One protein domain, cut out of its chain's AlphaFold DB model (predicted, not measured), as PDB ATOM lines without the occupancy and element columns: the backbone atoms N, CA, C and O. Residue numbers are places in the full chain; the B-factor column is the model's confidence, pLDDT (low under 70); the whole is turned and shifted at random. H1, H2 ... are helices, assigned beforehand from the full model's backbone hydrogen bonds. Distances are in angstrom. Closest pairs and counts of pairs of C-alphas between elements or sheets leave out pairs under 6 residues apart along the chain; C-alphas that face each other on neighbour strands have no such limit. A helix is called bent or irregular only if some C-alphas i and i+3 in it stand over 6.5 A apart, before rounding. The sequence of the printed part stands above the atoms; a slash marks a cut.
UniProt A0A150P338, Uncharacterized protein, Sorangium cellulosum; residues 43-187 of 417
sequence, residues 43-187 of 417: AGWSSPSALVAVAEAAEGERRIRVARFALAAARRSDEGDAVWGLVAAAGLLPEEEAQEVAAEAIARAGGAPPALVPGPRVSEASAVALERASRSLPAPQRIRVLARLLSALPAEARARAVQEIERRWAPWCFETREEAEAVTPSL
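AT A GLANCE: This is residues 43 to 187 of the 417 residues of an uncharacterized protein of Sorangium cellulosum (UniProt A0A150P338). Helices follow one another along an elongated body: H2, H1 and H3 make an up-and-down bundle at one end, and H4 packs on H3. H5 crosses H4 steeply and folds back into H6, on which H7 and H8 pack at the other end; a long loop, residues 109 to 123, joins H4 to H5. The printed part has 145 residues with eight named helices, H1 to H8 in order, and no named strand; the class is all helix. It is compact, with a radius of gyration of the C-alphas of 14.9 A, and spans 46 by 29 by 24 A.

IN THESE COORDINATES: H2, the longest helix, is residues 60 to 76, 25.4 A from C-alpha 60 at (-33.795, -20.681, 21.525) to C-alpha 76 at (-34.166, -18.082, -3.718). Before it comes H1, residues 48 to 57. After it come H3, residues 81 to 90, and H4, residues 95 to 108, 19.9 A long. H5 is residues 124 to 136, 20.2 A long, and H6 is residues 139 to 149. H7, residues 155 to 167, is 18.4 A long. H8, residues 177 to 186, ends with C-alpha 186 at (-4.125, -35.648, 10.844). H5 and H8 are only just irregular: C-alphas 133 and 136 are 6.7 A apart, and C-alphas 182 and 185 are 6.8 A apart.

HOW THE PARTS SIT: H1, H2 and H3 form a bundle, up and down, each helix running against the one before it. H2 touches H1 in a hairpin at a shallow tilt of 8 degrees; their closest C-alphas, of Ala 55 and Arg 63, are 4.7 A apart. H2 also touches H3 in a hairpin, closest at the C-alphas of Ala 74 and Ala 82, 4.4 A apart. H3, the hub, touches H4 too, opposite ways at 19 degrees, a shallow tilt, with the C-alphas of Ala 90 and Ala 98 closest at 4.3 A. H4 touches H5 at a steep tilt of 62 degrees, closest at the C-alphas of Gln 99 and Ala 129, 5.0 A apart. H5 and H6 form a hairpin at a shallow tilt of 2 degrees, with the C-alphas of Ala 127 and Leu 149 closest at 5.8 A. H7 touches H6 with residues 161 to 165 alone, closest at the C-alphas of Ile 143 and Ile 165, 5.5 A apart. H8 touches H6 about perpendicular, at 76 degrees, with the C-alphas of Ala 147 and Val 183 closest at 5.6 A. H2 and H8 are apart. Every O i to N i+4 pair is within hydrogen-bond range in H1, H2, H3, H4, H6 and H7; in H5 it is 7 of 9 and in H8 4 of 6.

THE WHOLE: The two C-alphas farthest apart, of Arg 62 and Pro 171, are 46.1 A apart. The printed part has no cut. The link from H4 to H5 is long, with 15 residues. Mean pLDDT of the printed part is 85.5; residues 78 to 81, 112 to 121 and 171 to 172 are under 70.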
ATOM      1  N   ALA A  43     -37.944 -13.348   5.861       82.88
ATOM      2  CA  ALA A  43     -37.032 -13.812   4.822       82.88
ATOM      3  C   ALA A  43     -36.863 -12.819   3.659       82.88
ATOM      4  O   ALA A  43     -36.372 -13.234   2.619       82.88
ATOM      5  N   GLY A  44     -37.301 -11.559   3.761       85.69
ATOM      6  CA  GLY A  44     -37.291 -10.597   2.651       85.69
ATOM      7  C   GLY A  44     -35.901 -10.136   2.200       85.69
ATOM      8  O   GLY A  44     -35.779  -9.579   1.111       85.69
ATOM      9  N   TRP A  45     -34.856 -10.364   2.997       87.31
ATOM     10  CA  TRP A  45     -33.494  -9.949   2.657       87.31
ATOM     11  C   TRP A  45     -32.920 -10.772   1.501       87.31
ATOM     12  O   TRP A  45     -33.166 -11.974   1.382       87.31
ATOM     13  N   SER A  46     -32.134 -10.106   0.657       82.69
ATOM     14  CA  SER A  46     -31.393 -10.726  -0.444       82.69
ATOM     15  C   SER A  46     -30.137 -11.461   0.028       82.69
ATOM     16  O   SER A  46     -29.724 -12.398  -0.642       82.69
ATOM     17  N   SER A  47     -29.565 -11.074   1.175       85.69
ATOM     18  CA  SER A  47     -28.349 -11.661   1.757       85.69
ATOM     19  C   SER A  47     -28.690 -12.729   2.813       85.69
ATOM     20  O   SER A  47     -29.146 -12.388   3.911       85.69
ATOM     21  N   PRO A  48     -28.451 -14.028   2.535       88.31
ATOM     22  CA  PRO A  48     -28.558 -15.089   3.535       88.31
ATOM     23  C   PRO A  48     -27.529 -14.933   4.659       88.31
ATOM     24  O   PRO A  48     -27.840 -15.211   5.812       88.31
ATOM     25  N   SER A  49     -26.329 -14.445   4.339       87.25
ATOM     26  CA  SER A  49     -25.245 -14.161   5.291       87.25
ATOM     27  C   SER A  49     -25.622 -13.166   6.376       87.25
ATOM     28  O   SER A  49     -25.333 -13.415   7.549       87.25
ATOM     29  N   ALA A  50     -26.367 -12.119   6.033       89.06
ATOM     30  CA  ALA A  50     -26.890 -11.196   7.028       89.06
ATOM     31  C   ALA A  50     -27.863 -11.883   8.007       89.06
ATOM     32  O   ALA A  50     -27.777 -11.682   9.218       89.06
ATOM     33  N   LEU A  51     -28.761 -12.737   7.500       93.19
ATOM     34  CA  LEU A  51     -29.721 -13.477   8.330       93.19
ATOM     35  C   LEU A  51     -29.035 -14.535   9.208       93.19
ATOM     36  O   LEU A  51     -29.430 -14.717  10.358       93.19
ATOM     37  N   VAL A  52     -27.998 -15.203   8.699       92.50
ATOM     38  CA  VAL A  52     -27.177 -16.147   9.475       92.50
ATOM     39  C   VAL A  52     -26.523 -15.442  10.661       92.50
ATOM     40  O   VAL A  52     -26.666 -15.920  11.781       92.50
ATOM     41  N   ALA A  53     -25.881 -14.289  10.449       91.88
ATOM     42  CA  ALA A  53     -25.223 -13.547  11.527       91.88
ATOM     43  C   ALA A  53     -26.207 -13.141  12.640       91.88
ATOM     44  O   ALA A  53     -25.898 -13.230  13.829       91.88
ATOM     45  N   VAL A  54     -27.432 -12.751  12.271       94.88
ATOM     46  CA  VAL A  54     -28.501 -12.467  13.241       94.88
ATOM     47  C   VAL A  54     -28.935 -13.736  13.976       94.88
ATOM     48  O   VAL A  54     -29.114 -13.703  15.192       94.88
ATOM     49  N   ALA A  55     -29.102 -14.855  13.269       95.00
ATOM     50  CA  ALA A  55     -29.471 -16.122  13.891       95.00
ATOM     51  C   ALA A  55     -28.390 -16.624  14.865       95.00
ATOM     52  O   ALA A  55     -28.734 -17.124  15.932       95.00
ATOM     53  N   GLU A  56     -27.105 -16.454  14.549       93.44
ATOM     54  CA  GLU A  56     -25.983 -16.783  15.442       93.44
ATOM     55  C   GLU A  56     -25.984 -15.957  16.732       93.44
ATOM     56  O   GLU A  56     -25.607 -16.468  17.786       93.44
ATOM     57  N   ALA A  57     -26.440 -14.705  16.664       93.44
ATOM     58  CA  ALA A  57     -26.585 -13.837  17.829       93.44
ATOM     59  C   ALA A  57     -27.841 -14.135  18.671       93.44
ATOM     60  O   ALA A  57     -27.934 -13.662  19.805       93.44
ATOM     61  N   ALA A  58     -28.810 -14.878  18.130       94.44
ATOM     62  CA  ALA A  58     -30.061 -15.216  18.798       94.44
ATOM     63  C   ALA A  58     -29.981 -16.547  19.570       94.44
ATOM     64  O   ALA A  58     -29.130 -17.403  19.326       94.44
ATOM     65  N   GLU A  59     -30.942 -16.763  20.470       93.00
ATOM     66  CA  GLU A  59     -31.065 -17.991  21.263       93.00
ATOM     67  C   GLU A  59     -32.454 -18.636  21.115       93.00
ATOM     68  O   GLU A  59     -33.424 -18.005  20.679       93.00
ATOM     69  N   GLY A  60     -32.543 -19.922  21.473       93.56
ATOM     70  CA  GLY A  60     -33.795 -20.681  21.525       93.56
ATOM     71  C   GLY A  60     -34.601 -20.666  20.220       93.56
ATOM     72  O   GLY A  60     -34.059 -20.782  19.122       93.56
ATOM     73  N   GLU A  61     -35.919 -20.511  20.343       95.00
ATOM     74  CA  GLU A  61     -36.847 -20.530  19.203       95.00
ATOM     75  C   GLU A  61     -36.597 -19.384  18.207       95.00
ATOM     76  O   GLU A  61     -36.835 -19.531  17.007       95.00
ATOM     77  N   ARG A  62     -36.089 -18.237  18.680       95.31
ATOM     78  CA  ARG A  62     -35.775 -17.092  17.812       95.31
ATOM     79  C   ARG A  62     -34.633 -17.435  16.857       95.31
ATOM     80  O   ARG A  62     -34.765 -17.185  15.660       95.31
ATOM     81  N   ARG A  63     -33.570 -18.079  17.352       95.38
ATOM     82  CA  ARG A  63     -32.460 -18.587  16.524       95.38
ATOM     83  C   ARG A  63     -32.962 -19.474  15.392       95.38
ATOM     84  O   ARG A  63     -32.639 -19.226  14.235       95.38
ATOM     85  N   ILE A  64     -33.797 -20.458  15.722       96.56
ATOM     86  CA  ILE A  64     -34.349 -21.412  14.749       96.56
ATOM     87  C   ILE A  64     -35.207 -20.679  13.709       96.56
ATOM     88  O   ILE A  64     -35.074 -20.906  12.507       96.56
ATOM     89  N   ARG A  65     -36.068 -19.756  14.148       96.44
ATOM     90  CA  ARG A  65     -36.924 -18.964  13.255       96.44
ATOM     91  C   ARG A  65     -36.116 -18.130  12.262       96.44
ATOM     92  O   ARG A  65     -36.404 -18.175  11.067       96.44
ATOM     93  N   VAL A  66     -35.099 -17.406  12.730       96.06
ATOM     94  CA  VAL A  66     -34.246 -16.581  11.860       96.06
ATOM     95  C   VAL A  66     -33.383 -17.457  10.944       96.06
ATOM     96  O   VAL A  66     -33.254 -17.150   9.762       96.06
ATOM     97  N   ALA A  67     -32.886 -18.603  11.421       95.88
ATOM     98  CA  ALA A  67     -32.186 -19.572  10.576       95.88
ATOM     99  C   ALA A  67     -33.073 -20.092   9.429       95.88
ATOM    100  O   ALA A  67     -32.616 -20.215   8.293       95.88
ATOM    101  N   ARG A  68     -34.371 -20.317   9.676       96.50
ATOM    102  CA  ARG A  68     -35.335 -20.663   8.617       96.50
ATOM    103  C   ARG A  68     -35.571 -19.509   7.631       96.50
ATOM    104  O   ARG A  68     -35.779 -19.767   6.446       96.50
ATOM    105  N   PHE A  69     -35.494 -18.249   8.068       95.44
ATOM    106  CA  PHE A  69     -35.491 -17.105   7.145       95.44
ATOM    107  C   PHE A  69     -34.237 -17.088   6.268       95.44
ATOM    108  O   PHE A  69     -34.360 -16.904   5.056       95.44
ATOM    109  N   ALA A  70     -33.059 -17.344   6.850       93.56
ATOM    110  CA  ALA A  70     -31.802 -17.464   6.110       93.56
ATOM    111  C   ALA A  70     -31.871 -18.584   5.063       93.56
ATOM    112  O   ALA A  70     -31.520 -18.370   3.905       93.56
ATOM    113  N   LEU A  71     -32.419 -19.745   5.439       94.06
ATOM    114  CA  LEU A  71     -32.661 -20.871   4.537       94.06
ATOM    115  C   LEU A  71     -33.571 -20.473   3.368       94.06
ATOM    116  O   LEU A  71     -33.268 -20.756   2.211       94.06
ATOM    117  N   ALA A  72     -34.686 -19.795   3.652       93.62
ATOM    118  CA  ALA A  72     -35.602 -19.330   2.616       93.62
ATOM    119  C   ALA A  72     -34.946 -18.305   1.674       93.62
ATOM    120  O   ALA A  72     -35.214 -18.344   0.474       93.62
ATOM    121  N   ALA A  73     -34.088 -17.417   2.185       91.00
ATOM    122  CA  ALA A  73     -33.314 -16.485   1.366       91.00
ATOM    123  C   ALA A  73     -32.281 -17.209   0.493       91.00
ATOM    124  O   ALA A  73     -32.263 -17.005  -0.720       91.00
ATOM    125  N   ALA A  74     -31.504 -18.128   1.074       90.38
ATOM    126  CA  ALA A  74     -30.519 -18.936   0.358       90.38
ATOM    127  C   ALA A  74     -31.162 -19.752  -0.771       90.38
ATOM    128  O   ALA A  74     -30.620 -19.833  -1.868       90.38
ATOM    129  N   ARG A  75     -32.360 -20.303  -0.546       91.19
ATOM    130  CA  ARG A  75     -33.074 -21.094  -1.557       91.19
ATOM    131  C   ARG A  75     -33.515 -20.297  -2.781       91.19
ATOM    132  O   ARG A  75     -33.627 -20.909  -3.838       91.19
ATOM    133  N   ARG A  76     -33.777 -18.994  -2.627       88.69
ATOM    134  CA  ARG A  76     -34.166 -18.082  -3.718       88.69
ATOM    135  C   ARG A  76     -32.975 -17.449  -4.434       88.69
ATOM    136  O   ARG A  76     -33.186 -16.802  -5.451       88.69
ATOM    137  N   SER A  77     -31.775 -17.565  -3.873       81.38
ATOM    138  CA  SER A  77     -30.561 -17.054  -4.495       81.38
ATOM    139  C   SER A  77     -30.002 -18.093  -5.466       81.38
ATOM    140  O   SER A  77     -29.863 -19.267  -5.115       81.38
ATOM    141  N   ASP A  78     -29.678 -17.641  -6.675       67.06
ATOM    142  CA  ASP A  78     -28.995 -18.431  -7.707       67.06
ATOM    143  C   ASP A  78     -27.465 -18.218  -7.673       67.06
ATOM    144  O   ASP A  78     -26.730 -18.778  -8.485       67.06
ATOM    145  N   GLU A  79     -26.964 -17.404  -6.735       62.00
ATOM    146  CA  GLU A  79     -25.556 -17.010  -6.636       62.00
ATOM    147  C   GLU A  79     -24.733 -17.925  -5.711       62.00
ATOM    148  O   GLU A  79     -25.262 -18.695  -4.908       62.00
ATOM    149  N   GLY A  80     -23.400 -17.806  -5.773       59.78
ATOM    150  CA  GLY A  80     -22.463 -18.596  -4.959       59.78
ATOM    151  C   GLY A  80     -22.654 -18.478  -3.436       59.78
ATOM    152  O   GLY A  80     -22.298 -19.412  -2.715       59.78
ATOM    153  N   ASP A  81     -23.271 -17.394  -2.944       68.06
ATOM    154  CA  ASP A  81     -23.610 -17.203  -1.519       68.06
ATOM    155  C   ASP A  81     -24.749 -18.132  -1.048       68.06
ATOM    156  O   ASP A  81     -24.885 -18.415   0.143       68.06
ATOM    157  N   ALA A  82     -25.543 -18.689  -1.972       79.44
ATOM    158  CA  ALA A  82     -26.651 -19.583  -1.644       79.44
ATOM    159  C   ALA A  82     -26.170 -20.850  -0.922       79.44
ATOM    160  O   ALA A  82     -26.697 -21.212   0.126       79.44
ATOM    161  N   VAL A  83     -25.138 -21.515  -1.452       85.38
ATOM    162  CA  VAL A  83     -24.613 -22.767  -0.884       85.38
ATOM    163  C   VAL A  83     -24.019 -22.534   0.502       85.38
ATOM    164  O   VAL A  83     -24.250 -23.335   1.409       85.38
ATOM    165  N   TRP A  84     -23.291 -21.431   0.688       85.31
ATOM    166  CA  TRP A  84     -22.774 -21.065   2.004       85.31
ATOM    167  C   TRP A  84     -23.921 -20.764   2.981       85.31
ATOM    168  O   TRP A  84     -23.923 -21.295   4.091       85.31
ATOM    169  N   GLY A  85     -24.941 -20.014   2.550       87.44
ATOM    170  CA  GLY A  85     -26.116 -19.708   3.365       87.44
ATOM    171  C   GLY A  85     -26.854 -20.963   3.839       87.44
ATOM    172  O   GLY A  85     -27.249 -21.036   5.001       87.44
ATOM    173  N   LEU A  86     -26.972 -21.987   2.982       90.50
ATOM    174  CA  LEU A  86     -27.523 -23.294   3.358       90.50
ATOM    175  C   LEU A  86     -26.668 -23.987   4.430       90.50
ATOM    176  O   LEU A  86     -27.197 -24.451   5.439       90.50
ATOM    177  N   VAL A  87     -25.347 -24.042   4.231       89.31
ATOM    178  CA  VAL A  87     -24.406 -24.683   5.167       89.31
ATOM    179  C   VAL A  87     -24.432 -24.015   6.538       89.31
ATOM    180  O   VAL A  87     -24.485 -24.700   7.565       89.31
ATOM    181  N   ALA A  88     -24.384 -22.687   6.569       89.62
ATOM    182  CA  ALA A  88     -24.362 -21.944   7.816       89.62
ATOM    183  C   ALA A  88     -25.711 -22.048   8.543       89.62
ATOM    184  O   ALA A  88     -25.735 -22.358   9.734       89.62
ATOM    185  N   ALA A  89     -26.835 -21.923   7.825       91.62
ATOM    186  CA  ALA A  89     -28.165 -22.104   8.406       91.62
ATOM    187  C   ALA A  89     -28.378 -23.517   8.975       91.62
ATOM    188  O   ALA A  89     -28.981 -23.645  10.038       91.62
ATOM    189  N   ALA A  90     -27.850 -24.569   8.334       92.44
ATOM    190  CA  ALA A  90     -27.971 -25.946   8.825       92.44
ATOM    191  C   ALA A  90     -27.448 -26.116  10.262       92.44
ATOM    192  O   ALA A  90     -28.080 -26.797  11.063       92.44
ATOM    193  N   GLY A  91     -26.346 -25.455  10.630       90.25
ATOM    194  CA  GLY A  91     -25.783 -25.532  11.987       90.25
ATOM    195  C   GLY A  91     -26.597 -24.806  13.061       90.25
ATOM    196  O   GLY A  91     -26.272 -24.893  14.242       90.25
ATOM    197  N   LEU A  92     -27.640 -24.076  12.664       93.75
ATOM    198  CA  LEU A  92     -28.519 -23.311  13.549       93.75
ATOM    199  C   LEU A  92     -29.913 -23.949  13.678       93.75
ATOM    200  O   LEU A  92     -30.755 -23.427  14.411       93.75
ATOM    201  N   LEU A  93     -30.156 -25.051  12.962       95.44
ATOM    202  CA  LEU A  93     -31.424 -25.775  12.923       95.44
ATOM    203  C   LEU A  93     -31.373 -27.047  13.788       95.44
ATOM    204  O   LEU A  93     -30.288 -27.544  14.100       95.44
ATOM    205  N   PRO A  94     -32.539 -27.605  14.169       94.88
ATOM    206  CA  PRO A  94     -32.617 -28.934  14.767       94.88
ATOM    207  C   PRO A  94     -31.969 -30.006  13.881       94.88
ATOM    208  O   PRO A  94     -31.965 -29.891  12.659       94.88
ATOM    209  N   GLU A  95     -31.458 -31.072  14.501       90.88
ATOM    210  CA  GLU A  95     -30.636 -32.107  13.852       90.88
ATOM    211  C   GLU A  95     -31.266 -32.721  12.590       90.88
ATOM    212  O   GLU A  95     -30.572 -32.901  11.587       90.88
ATOM    213  N   GLU A  96     -32.570 -33.009  12.624       90.06
ATOM    214  CA  GLU A  96     -33.305 -33.584  11.491       90.06
ATOM    215  C   GLU A  96     -33.334 -32.618  10.292       90.06
ATOM    216  O   GLU A  96     -32.908 -32.979   9.194       90.06
ATOM    217  N   GLU A  97     -33.736 -31.361  10.517       95.00
ATOM    218  CA  GLU A  97     -33.748 -30.309   9.488       95.00
ATOM    219  C   GLU A  97     -32.330 -29.996   8.982       95.00
ATOM    220  O   GLU A  97     -32.113 -29.812   7.784       95.00
ATOM    221  N   ALA A  98     -31.343 -29.966   9.881       93.19
ATOM    222  CA  ALA A  98     -29.950 -29.692   9.551       93.19
ATOM    223  C   ALA A  98     -29.387 -30.712   8.552       93.19
ATOM    224  O   ALA A  98     -28.675 -30.336   7.618       93.19
ATOM    225  N   GLN A  99     -29.718 -31.997   8.716       90.75
ATOM    226  CA  GLN A  99     -29.259 -33.051   7.814       90.75
ATOM    227  C   GLN A  99     -29.866 -32.914   6.411       90.75
ATOM    228  O   GLN A  99     -29.152 -33.090   5.419       90.75
ATOM    229  N   GLU A 100     -31.152 -32.575   6.311       93.88
ATOM    230  CA  GLU A 100     -31.819 -32.341   5.025       93.88
ATOM    231  C   GLU A 100     -31.227 -31.130   4.296       93.88
ATOM    232  O   GLU A 100     -30.900 -31.213   3.110       93.88
ATOM    233  N   VAL A 101     -31.015 -30.024   5.014       93.75
ATOM    234  CA  VAL A 101     -30.419 -28.804   4.451       93.75
ATOM    235  C   VAL A 101     -28.967 -29.038   4.027       93.75
ATOM    236  O   VAL A 101     -28.554 -28.582   2.961       93.75
ATOM    237  N   ALA A 102     -28.187 -29.788   4.809       91.31
ATOM    238  CA  ALA A 102     -26.822 -30.156   4.440       91.31
ATOM    239  C   ALA A 102     -26.782 -31.027   3.171       91.31
ATOM    240  O   ALA A 102     -25.923 -30.825   2.309       91.31
ATOM    241  N   ALA A 103     -27.728 -31.962   3.016       90.69
ATOM    242  CA  ALA A 103     -27.868 -32.751   1.794       90.69
ATOM    243  C   ALA A 103     -28.263 -31.879   0.590       90.69
ATOM    244  O   ALA A 103     -27.696 -32.046  -0.492       90.69
ATOM    245  N   GLU A 104     -29.165 -30.909   0.779       91.56
ATOM    246  CA  GLU A 104     -29.512 -29.915  -0.244       91.56
ATOM    247  C   GLU A 104     -28.281 -29.098  -0.671       91.56
ATOM    248  O   GLU A 104     -28.035 -28.938  -1.867       91.56
ATOM    249  N   ALA A 105     -27.470 -28.627   0.281       90.06
ATOM    250  CA  ALA A 105     -26.262 -27.852  -0.001       90.06
ATOM    251  C   ALA A 105     -25.238 -28.643  -0.833       90.06
ATOM    252  O   ALA A 105     -24.688 -28.125  -1.806       90.06
ATOM    253  N   ILE A 106     -25.017 -29.914  -0.482       87.62
ATOM    254  CA  ILE A 106     -24.155 -30.842  -1.232       87.62
ATOM    255  C   ILE A 106     -24.690 -31.058  -2.655       87.62
ATOM    256  O   ILE A 106     -23.927 -30.998  -3.621       87.62
ATOM    257  N   ALA A 107     -26.001 -31.278  -2.798       87.88
ATOM    258  CA  ALA A 107     -26.632 -31.492  -4.096       87.88
ATOM    259  C   ALA A 107     -26.516 -30.253  -4.999       87.88
ATOM    260  O   ALA A 107     -26.112 -30.380  -6.155       87.88
ATOM    261  N   ARG A 108     -26.793 -29.053  -4.467       86.56
ATOM    262  CA  ARG A 108     -26.657 -27.787  -5.211       86.56
ATOM    263  C   ARG A 108     -25.223 -27.508  -5.643       86.56
ATOM    264  O   ARG A 108     -25.009 -26.945  -6.709       86.56
ATOM    265  N   ALA A 109     -24.245 -27.919  -4.843       82.25
ATOM    266  CA  ALA A 109     -22.841 -27.771  -5.192       82.25
ATOM    267  C   ALA A 109     -22.318 -28.816  -6.195       82.25
ATOM    268  O   ALA A 109     -21.157 -28.737  -6.595       82.25
ATOM    269  N   GLY A 110     -23.122 -29.818  -6.571       81.00
ATOM    270  CA  GLY A 110     -22.686 -30.909  -7.447       81.00
ATOM    271  C   GLY A 110     -21.651 -31.850  -6.812       81.00
ATOM    272  O   GLY A 110     -20.916 -32.527  -7.531       81.00
ATOM    273  N   GLY A 111     -21.563 -31.898  -5.478       77.31
ATOM    274  CA  GLY A 111     -20.558 -32.681  -4.758       77.31
ATOM    275  C   GLY A 111     -20.049 -31.957  -3.517       77.31
ATOM    276  O   GLY A 111     -20.839 -31.474  -2.712       77.31
ATOM    277  N   ALA A 112     -18.725 -31.898  -3.339       69.69
ATOM    278  CA  ALA A 112     -18.122 -31.212  -2.201       69.69
ATOM    279  C   ALA A 112     -18.331 -29.689  -2.324       69.69
ATOM    280  O   ALA A 112     -17.734 -29.085  -3.222       69.69
ATOM    281  N   PRO A 113     -19.117 -29.042  -1.441       64.88
ATOM    282  CA  PRO A 113     -19.433 -27.632  -1.604       64.88
ATOM    283  C   PRO A 113     -18.176 -26.760  -1.603       64.88
ATOM    284  O   PRO A 113     -17.397 -26.853  -0.649       64.88
ATOM    285  N   PRO A 114     -17.943 -25.930  -2.642       59.28
ATOM    286  CA  PRO A 114     -16.735 -25.106  -2.753       59.28
ATOM    287  C   PRO A 114     -16.601 -24.118  -1.588       59.28
ATOM    288  O   PRO A 114     -15.493 -23.746  -1.229       59.28
ATOM    289  N   ALA A 115     -17.714 -23.769  -0.936       58.75
ATOM    290  CA  ALA A 115     -17.752 -22.933   0.262       58.75
ATOM    291  C   ALA A 115     -17.237 -23.619   1.546       58.75
ATOM    292  O   ALA A 115     -17.051 -22.936   2.548       58.75
ATOM    293  N   LEU A 116     -16.987 -24.938   1.542       63.31
ATOM    294  CA  LEU A 116     -16.414 -25.664   2.688       63.31
ATOM    295  C   LEU A 116     -14.887 -25.523   2.783       63.31
ATOM    296  O   LEU A 116     -14.236 -26.412   3.316       63.31
ATOM    297  N   VAL A 117     -14.282 -24.465   2.238       53.59
ATOM    298  CA  VAL A 117     -12.835 -24.244   2.404       53.59
ATOM    299  C   VAL A 117     -12.487 -24.367   3.894       53.59
ATOM    300  O   VAL A 117     -13.232 -23.830   4.720       53.59
ATOM    301  N   PRO A 118     -11.402 -25.070   4.266       48.34
ATOM    302  CA  PRO A 118     -10.966 -25.119   5.655       48.34
ATOM    303  C   PRO A 118     -10.814 -23.694   6.191       48.34
ATOM    304  O   PRO A 118     -10.027 -22.894   5.690       48.34
ATOM    305  N   GLY A 119     -11.626 -23.356   7.188       51.47
ATOM    306  CA  GLY A 119     -11.674 -22.012   7.735       51.47
ATOM    307  C   GLY A 119     -12.758 -21.854   8.800       51.47
ATOM    308  O   GLY A 119     -13.641 -22.701   8.922       51.47
ATOM    309  N   PRO A 120     -12.729 -20.751   9.566       48.34
ATOM    310  CA  PRO A 120     -13.589 -20.521  10.734       48.34
ATOM    311  C   PRO A 120     -15.075 -20.288  10.402       48.34
ATOM    312  O   PRO A 120     -15.844 -19.895  11.270       48.34
ATOM    313  N   ARG A 121     -15.494 -20.499   9.147       64.75
ATOM    314  CA  ARG A 121     -16.841 -20.167   8.652       64.75
ATOM    315  C   ARG A 121     -17.856 -21.306   8.768       64.75
ATOM    316  O   ARG A 121     -19.010 -21.106   8.403       64.75
ATOM    317  N   VAL A 122     -17.449 -22.491   9.227       77.25
ATOM    318  CA  VAL A 122     -18.344 -23.642   9.429       77.25
ATOM    319  C   VAL A 122     -18.392 -23.969  10.915       77.25
ATOM    320  O   VAL A 122     -17.376 -24.321  11.511       77.25
ATOM    321  N   SER A 123     -19.579 -23.856  11.512       85.25
ATOM    322  CA  SER A 123     -19.801 -24.257  12.904       85.25
ATOM    323  C   SER A 123     -19.646 -25.773  13.079       85.25
ATOM    324  O   SER A 123     -19.853 -26.538  12.134       85.25
ATOM    325  N   GLU A 124     -19.352 -26.228  14.299       88.94
ATOM    326  CA  GLU A 124     -19.293 -27.666  14.609       88.94
ATOM    327  C   GLU A 124     -20.602 -28.383  14.225       88.94
ATOM    328  O   GLU A 124     -20.577 -29.448  13.608       88.94
ATOM    329  N   ALA A 125     -21.754 -27.764  14.505       89.38
ATOM    330  CA  ALA A 125     -23.067 -28.309  14.162       89.38
ATOM    331  C   ALA A 125     -23.261 -28.452  12.641       89.38
ATOM    332  O   ALA A 125     -23.671 -29.514  12.167       89.38
ATOM    333  N   SER A 126     -22.894 -27.425  11.862       89.62
ATOM    334  CA  SER A 126     -22.898 -27.493  10.395       89.62
ATOM    335  C   SER A 126     -21.972 -28.601   9.885       89.62
ATOM    336  O   SER A 126     -22.343 -29.357   8.986       89.62
ATOM    337  N   ALA A 127     -20.775 -28.731  10.467       90.06
ATOM    338  CA  ALA A 127     -19.801 -29.742  10.070       90.06
ATOM    339  C   ALA A 127     -20.312 -31.167  10.325       90.06
ATOM    340  O   ALA A 127     -20.177 -32.038   9.465       90.06
ATOM    341  N   VAL A 128     -20.956 -31.405  11.470       91.25
ATOM    342  CA  VAL A 128     -21.581 -32.697  11.789       91.25
ATOM    343  C   VAL A 128     -22.726 -33.017  10.822       91.25
ATOM    344  O   VAL A 128     -22.809 -34.147  10.331       91.25
ATOM    345  N   ALA A 129     -23.582 -32.042  10.503       91.12
ATOM    346  CA  ALA A 129     -24.667 -32.230   9.539       91.12
ATOM    347  C   ALA A 129     -24.130 -32.603   8.143       91.12
ATOM    348  O   ALA A 129     -24.606 -33.558   7.526       91.12
ATOM    349  N   LEU A 130     -23.080 -31.917   7.681       90.69
ATOM    350  CA  LEU A 130     -22.429 -32.189   6.397       90.69
ATOM    351  C   LEU A 130     -21.690 -33.531   6.362       90.69
ATOM    352  O   LEU A 130     -21.776 -34.239   5.357       90.69
ATOM    353  N   GLU A 131     -21.008 -33.933   7.442       91.69
ATOM    354  CA  GLU A 131     -20.378 -35.260   7.531       91.69
ATOM    355  C   GLU A 131     -21.413 -36.359   7.295       91.69
ATOM    356  O   GLU A 131     -21.201 -37.249   6.464       91.69
ATOM    357  N   ARG A 132     -22.554 -36.269   7.984       91.44
ATOM    358  CA  ARG A 132     -23.634 -37.252   7.879       91.44
ATOM    359  C   ARG A 132     -24.290 -37.232   6.507       91.44
ATOM    360  O   ARG A 132     -24.447 -38.294   5.907       91.44
ATOM    361  N   ALA A 133     -24.616 -36.047   5.991       90.88
ATOM    362  CA  ALA A 133     -25.216 -35.887   4.670       90.88
ATOM    363  C   ALA A 133     -24.301 -36.413   3.552       90.88
ATOM    364  O   ALA A 133     -24.772 -37.029   2.600       90.88
ATOM    365  N   SER A 134     -22.980 -36.273   3.698       91.12
ATOM    366  CA  SER A 134     -22.006 -36.743   2.706       91.12
ATOM    367  C   SER A 134     -21.869 -38.270   2.611       91.12
ATOM    368  O   SER A 134     -21.109 -38.760   1.779       91.12
ATOM    369  N   ARG A 135     -22.554 -39.060   3.455       90.44
ATOM    370  CA  ARG A 135     -22.456 -40.540   3.457       90.44
ATOM    371  C   ARG A 135     -23.022 -41.184   2.201       90.44
ATOM    372  O   ARG A 135     -22.618 -42.291   1.862       90.44
ATOM    373  N   SER A 136     -23.923 -40.491   1.515       86.88
ATOM    374  CA  SER A 136     -24.491 -40.919   0.236       86.88
ATOM    375  C   SER A 136     -23.586 -40.620  -0.963       86.88
ATOM    376  O   SER A 136     -23.869 -41.095  -2.062       86.88
ATOM    377  N   LEU A 137     -22.504 -39.850  -0.781       88.12
ATOM    378  CA  LEU A 137     -21.634 -39.448  -1.882       88.12
ATOM    379  C   LEU A 137     -20.691 -40.575  -2.333       88.12
ATOM    380  O   LEU A 137     -20.215 -41.365  -1.509       88.12
ATOM    381  N   PRO A 138     -20.326 -40.605  -3.630       88.31
ATOM    382  CA  PRO A 138     -19.227 -41.423  -4.125       88.31
ATOM    383  C   PRO A 138     -17.927 -41.171  -3.353       88.31
ATOM    384  O   PRO A 138     -17.643 -40.046  -2.934       88.31
ATOM    385  N   ALA A 139     -17.099 -42.212  -3.223       86.25
ATOM    386  CA  ALA A 139     -15.877 -42.177  -2.419       86.25
ATOM    387  C   ALA A 139     -14.965 -40.954  -2.677       86.25
ATOM    388  O   ALA A 139     -14.596 -40.316  -1.691       86.25
ATOM    389  N   PRO A 140     -14.655 -40.558  -3.932       84.56
ATOM    390  CA  PRO A 140     -13.801 -39.392  -4.181       84.56
ATOM    391  C   PRO A 140     -14.401 -38.078  -3.663       84.56
ATOM    392  O   PRO A 140     -13.707 -37.267  -3.060       84.56
ATOM    393  N   GLN A 141     -15.710 -37.878  -3.838       85.19
ATOM    394  CA  GLN A 141     -16.393 -36.669  -3.369       85.19
ATOM    395  C   GLN A 141     -16.506 -36.645  -1.843       85.19
ATOM    396  O   GLN A 141     -16.311 -35.601  -1.224       85.19
ATOM    397  N   ARG A 142     -16.768 -37.803  -1.224       89.06
ATOM    398  CA  ARG A 142     -16.848 -37.925   0.234       89.06
ATOM    399  C   ARG A 142     -15.518 -37.592   0.909       89.06
ATOM    400  O   ARG A 142     -15.523 -36.834   1.870       89.06
ATOM    401  N   ILE A 143     -14.391 -38.091   0.393       87.62
ATOM    402  CA  ILE A 143     -13.050 -37.782   0.929       87.62
ATOM    403  C   ILE A 143     -12.809 -36.273   0.963       87.62
ATOM    404  O   ILE A 143     -12.360 -35.745   1.978       87.62
ATOM    405  N   ARG A 144     -13.175 -35.571  -0.111       85.81
ATOM    406  CA  ARG A 144     -13.012 -34.118  -0.215       85.81
ATOM    407  C   ARG A 144     -13.890 -33.347   0.762       85.81
ATOM    408  O   ARG A 144     -13.418 -32.400   1.383       85.81
ATOM    409  N   VAL A 145     -15.146 -33.767   0.949       87.38
ATOM    410  CA  VAL A 145     -16.009 -33.190   1.995       87.38
ATOM    411  C   VAL A 145     -15.392 -33.408   3.372       87.38
ATOM    412  O   VAL A 145     -15.268 -32.461   4.138       87.38
ATOM    413  N   LEU A 146     -14.960 -34.631   3.686       88.81
ATOM    414  CA  LEU A 146     -14.373 -34.942   4.989       88.81
ATOM    415  C   LEU A 146     -13.113 -34.114   5.257       88.81
ATOM    416  O   LEU A 146     -13.016 -33.524   6.328       88.81
ATOM    417  N   ALA A 147     -12.205 -34.015   4.282       86.38
ATOM    418  CA  ALA A 147     -10.980 -33.219   4.361       86.38
ATOM    419  C   ALA A 147     -11.249 -31.761   4.745       86.38
ATOM    420  O   ALA A 147     -10.647 -31.228   5.675       86.38
ATOM    421  N   ARG A 148     -12.225 -31.154   4.071       85.44
ATOM    422  CA  ARG A 148     -12.688 -29.782   4.296       85.44
ATOM    423  C   ARG A 148     -13.308 -29.553   5.679       85.44
ATOM    424  O   ARG A 148     -13.219 -28.456   6.219       85.44
ATOM    425  N   LEU A 149     -13.908 -30.586   6.267       87.69
ATOM    426  CA  LEU A 149     -14.583 -30.511   7.564       87.69
ATOM    427  C   LEU A 149     -13.675 -30.826   8.760       87.69
ATOM    428  O   LEU A 149     -14.071 -30.550   9.891       87.69
ATOM    429  N   LEU A 150     -12.483 -31.403   8.553       87.44
ATOM    430  CA  LEU A 150     -11.653 -31.949   9.639       87.44
ATOM    431  C   LEU A 150     -11.412 -30.964  10.788       87.44
ATOM    432  O   LEU A 150     -11.499 -31.367  11.945       87.44
ATOM    433  N   SER A 151     -11.140 -29.692  10.491       83.19
ATOM    434  CA  SER A 151     -10.868 -28.673  11.514       83.19
ATOM    435  C   SER A 151     -12.093 -28.313  12.361       83.19
ATOM    436  O   SER A 151     -11.931 -27.948  13.522       83.19
ATOM    437  N   ALA A 152     -13.300 -28.445  11.806       85.81
ATOM    438  CA  ALA A 152     -14.562 -28.102  12.461       85.81
ATOM    439  C   ALA A 152     -15.265 -29.311  13.104       85.81
ATOM    440  O   ALA A 152     -16.226 -29.137  13.847       85.81
ATOM    441  N   LEU A 153     -14.820 -30.543  12.824       88.69
ATOM    442  CA  LEU A 153     -15.437 -31.749  13.375       88.69
ATOM    443  C   LEU A 153     -15.041 -31.997  14.841       88.69
ATOM    444  O   LEU A 153     -13.859 -31.869  15.196       88.69
ATOM    445  N   PRO A 154     -15.984 -32.492  15.671       91.25
ATOM    446  CA  PRO A 154     -15.672 -32.942  17.021       91.25
ATOM    447  C   PRO A 154     -14.721 -34.144  16.976       91.25
ATOM    448  O   PRO A 154     -14.703 -34.907  16.005       91.25
ATOM    449  N   ALA A 155     -13.937 -34.339  18.040       90.00
ATOM    450  CA  ALA A 155     -12.794 -35.260  18.059       90.00
ATOM    451  C   ALA A 155     -13.117 -36.682  17.558       90.00
ATOM    452  O   ALA A 155     -12.371 -37.237  16.752       90.00
ATOM    453  N   GLU A 156     -14.247 -37.257  17.978       90.19
ATOM    454  CA  GLU A 156     -14.652 -38.596  17.541       90.19
ATOM    455  C   GLU A 156     -15.031 -38.657  16.055       90.19
ATOM    456  O   GLU A 156     -14.667 -39.602  15.352       90.19
ATOM    457  N   ALA A 157     -15.770 -37.659  15.559       90.25
ATOM    458  CA  ALA A 157     -16.152 -37.588  14.152       90.25
ATOM    459  C   ALA A 157     -14.930 -37.330  13.270       90.25
ATOM    460  O   ALA A 157     -14.787 -37.965  12.227       90.25
ATOM    461  N   ARG A 158     -14.010 -36.481  13.738       90.50
ATOM    462  CA  ARG A 158     -12.721 -36.230  13.099       90.50
ATOM    463  C   ARG A 158     -11.895 -37.511  12.993       90.50
ATOM    464  O   ARG A 158     -11.433 -37.827  11.906       90.50
ATOM    465  N   ALA A 159     -11.778 -38.301  14.062       89.56
ATOM    466  CA  ALA A 159     -11.049 -39.572  14.024       89.56
ATOM    467  C   ALA A 159     -11.634 -40.559  12.996       89.56
ATOM    468  O   ALA A 159     -10.891 -41.175  12.231       89.56
ATOM    469  N   ARG A 160     -12.968 -40.675  12.921       91.00
ATOM    470  CA  ARG A 160     -13.642 -41.510  11.908       91.00
ATOM    471  C   ARG A 160     -13.429 -40.987  10.488       91.00
ATOM    472  O   ARG A 160     -13.193 -41.786   9.582       91.00
ATOM    473  N   ALA A 161     -13.509 -39.671  10.301       90.19
ATOM    474  CA  ALA A 161     -13.281 -39.018   9.017       90.19
ATOM    475  C   ALA A 161     -11.855 -39.272   8.515       90.19
ATOM    476  O   ALA A 161     -11.682 -39.690   7.375       90.19
ATOM    477  N   VAL A 162     -10.855 -39.122   9.391       89.06
ATOM    478  CA  VAL A 162      -9.454 -39.446   9.095       89.06
ATOM    479  C   VAL A 162      -9.337 -40.901   8.657       89.06
ATOM    480  O   VAL A 162      -8.950 -41.144   7.524       89.06
ATOM    481  N   GLN A 163      -9.794 -41.868   9.461       89.69
ATOM    482  CA  GLN A 163      -9.741 -43.296   9.100       89.69
ATOM    483  C   GLN A 163     -10.411 -43.618   7.753       89.69
ATOM    484  O   GLN A 163     -10.028 -44.559   7.057       89.69
ATOM    485  N   GLU A 164     -11.463 -42.891   7.380       90.69
ATOM    486  CA  GLU A 164     -12.090 -43.046   6.072       90.69
ATOM    487  C   GLU A 164     -11.237 -42.482   4.930       90.69
ATOM    488  O   GLU A 164     -11.085 -43.169   3.917       90.69
ATOM    489  N   ILE A 165     -10.655 -41.292   5.107       87.81
ATOM    490  CA  ILE A 165      -9.701 -40.695   4.162       87.81
ATOM    491  C   ILE A 165      -8.509 -41.640   3.965       87.81
ATOM    492  O   ILE A 165      -8.157 -41.950   2.829       87.81
ATOM    493  N   GLU A 166      -7.944 -42.175   5.051       86.75
ATOM    494  CA  GLU A 166      -6.784 -43.069   4.994       86.75
ATOM    495  C   GLU A 166      -7.083 -44.367   4.234       86.75
ATOM    496  O   GLU A 166      -6.328 -44.766   3.347       86.75
ATOM    497  N   ARG A 167      -8.220 -45.016   4.526       87.44
ATOM    498  CA  ARG A 167      -8.627 -46.265   3.853       87.44
ATOM    499  C   ARG A 167      -8.841 -46.105   2.354       87.44
ATOM    500  O   ARG A 167      -8.781 -47.093   1.626       87.44
ATOM    501  N   ARG A 168      -9.159 -44.896   1.904       83.25
ATOM    502  CA  ARG A 168      -9.497 -44.596   0.509       83.25
ATOM    503  C   ARG A 168      -8.469 -43.681  -0.151       83.25
ATOM    504  O   ARG A 168      -8.770 -43.068  -1.173       83.25
ATOM    505  N   TRP A 169      -7.276 -43.599   0.431       77.50
ATOM    506  CA  TRP A 169      -6.213 -42.725  -0.033       77.50
ATOM    507  C   TRP A 169      -5.849 -42.976  -1.497       77.50
ATOM    508  O   TRP A 169      -5.561 -44.107  -1.897       77.50
ATOM    509  N   ALA A 170      -5.767 -41.892  -2.266       75.62
ATOM    510  CA  ALA A 170      -5.186 -41.872  -3.601       75.62
ATOM    511  C   ALA A 170      -4.333 -40.598  -3.767       75.62
ATOM    512  O   ALA A 170      -4.732 -39.562  -3.240       75.62
ATOM    513  N   PRO A 171      -3.221 -40.633  -4.530       63.16
ATOM    514  CA  PRO A 171      -2.328 -39.474  -4.725       63.16
ATOM    515  C   PRO A 171      -3.027 -38.191  -5.217       63.16
ATOM    516  O   PRO A 171      -2.575 -37.082  -4.975       63.16
ATOM    517  N   TRP A 172      -4.175 -38.341  -5.887       67.62
ATOM    518  CA  TRP A 172      -4.949 -37.253  -6.498       67.62
ATOM    519  C   TRP A 172      -6.321 -37.065  -5.839       67.62
ATOM    520  O   TRP A 172      -7.284 -36.674  -6.495       67.62
ATOM    521  N   CYS A 173      -6.462 -37.440  -4.562       73.81
ATOM    522  CA  CYS A 173      -7.757 -37.380  -3.877       73.81
ATOM    523  C   CYS A 173      -8.203 -35.957  -3.491       73.81
ATOM    524  O   CYS A 173      -9.380 -35.773  -3.175       73.81
ATOM    525  N   PHE A 174      -7.305 -34.969  -3.573       78.69
ATOM    526  CA  PHE A 174      -7.584 -33.554  -3.325       78.69
ATOM    527  C   PHE A 174      -7.491 -32.744  -4.620       78.69
ATOM    528  O   PHE A 174      -6.575 -32.934  -5.416       78.69
ATOM    529  N   GLU A 175      -8.450 -31.845  -4.829       75.19
ATOM    530  CA  GLU A 175      -8.472 -30.930  -5.977       75.19
ATOM    531  C   GLU A 175      -7.728 -29.628  -5.697       75.19
ATOM    532  O   GLU A 175      -7.275 -28.970  -6.633       75.19
ATOM    533  N   THR A 176      -7.622 -29.234  -4.425       79.38
ATOM    534  CA  THR A 176      -7.010 -27.960  -4.048       79.38
ATOM    535  C   THR A 176      -5.928 -28.143  -2.997       79.38
ATOM    536  O   THR A 176      -5.901 -29.116  -2.239       79.38
ATOM    537  N   ARG A 177      -5.020 -27.170  -2.947       79.19
ATOM    538  CA  ARG A 177      -3.939 -27.136  -1.966       79.19
ATOM    539  C   ARG A 177      -4.483 -27.017  -0.540       79.19
ATOM    540  O   ARG A 177      -3.952 -27.653   0.361       79.19
ATOM    541  N   GLU A 178      -5.557 -26.260  -0.346       79.94
ATOM    542  CA  GLU A 178      -6.204 -26.039   0.950       79.94
ATOM    543  C   GLU A 178      -6.768 -27.346   1.525       79.94
ATOM    544  O   GLU A 178      -6.641 -27.601   2.720       79.94
ATOM    545  N   GLU A 179      -7.346 -28.212   0.683       81.69
ATOM    546  CA  GLU A 179      -7.808 -29.541   1.107       81.69
ATOM    547  C   GLU A 179      -6.647 -30.390   1.646       81.69
ATOM    548  O   GLU A 179      -6.763 -30.996   2.713       81.69
ATOM    549  N   ALA A 180      -5.510 -30.391   0.944       83.31
ATOM    550  CA  ALA A 180      -4.308 -31.086   1.390       83.31
ATOM    551  C   ALA A 180      -3.753 -30.474   2.693       83.31
ATOM    552  O   ALA A 180      -3.414 -31.207   3.627       83.31
ATOM    553  N   GLU A 181      -3.718 -29.141   2.804       83.94
ATOM    554  CA  GLU A 181      -3.288 -28.424   4.016       83.94
ATOM    555  C   GLU A 181      -4.146 -28.804   5.230       83.94
ATOM    556  O   GLU A 181      -3.599 -29.072   6.298       83.94
ATOM    557  N   ALA A 182      -5.467 -28.918   5.067       82.25
ATOM    558  CA  ALA A 182      -6.384 -29.271   6.152       82.25
ATOM    559  C   ALA A 182      -6.241 -30.714   6.653       82.25
ATOM    560  O   ALA A 182      -6.432 -30.980   7.841       82.25
ATOM    561  N   VAL A 183      -5.903 -31.652   5.766       86.25
ATOM    562  CA  VAL A 183      -5.717 -33.069   6.124       86.25
ATOM    563  C   VAL A 183      -4.361 -33.312   6.768       86.25
ATOM    564  O   VAL A 183      -4.241 -34.170   7.645       86.25
ATOM    565  N   THR A 184      -3.351 -32.536   6.377       87.81
ATOM    566  CA  THR A 184      -1.954 -32.743   6.772       87.81
ATOM    567  C   THR A 184      -1.738 -32.923   8.288       87.81
ATOM    568  O   THR A 184      -1.045 -33.873   8.663       87.81
ATOM    569  N   PRO A 185      -2.355 -32.128   9.192       87.75
ATOM    570  CA  PRO A 185      -2.209 -32.306  10.640       87.75
ATOM    571  C   PRO A 185      -2.651 -33.679  11.166       87.75
ATOM    572  O   PRO A 185      -2.216 -34.091  12.238       87.75
ATOM    573  N   SER A 186      -3.517 -34.380  10.428       86.56
ATOM    574  CA  SER A 186      -4.125 -35.648  10.844       86.56
ATOM    575  C   SER A 186      -3.523 -36.882  10.165       86.56
ATOM    576  O   SER A 186      -3.991 -37.988  10.421       86.56
ATOM    577  N   LEU A 187      -2.512 -36.724   9.304       87.19
ATOM    578  CA  LEU A 187      -1.889 -37.851   8.607       87.19
ATOM    579  C   LEU A 187      -1.201 -38.800   9.595       87.19
ATOM    580  O   LEU A 187      -0.360 -38.366  10.393       87.19
TER     581      LEU A 187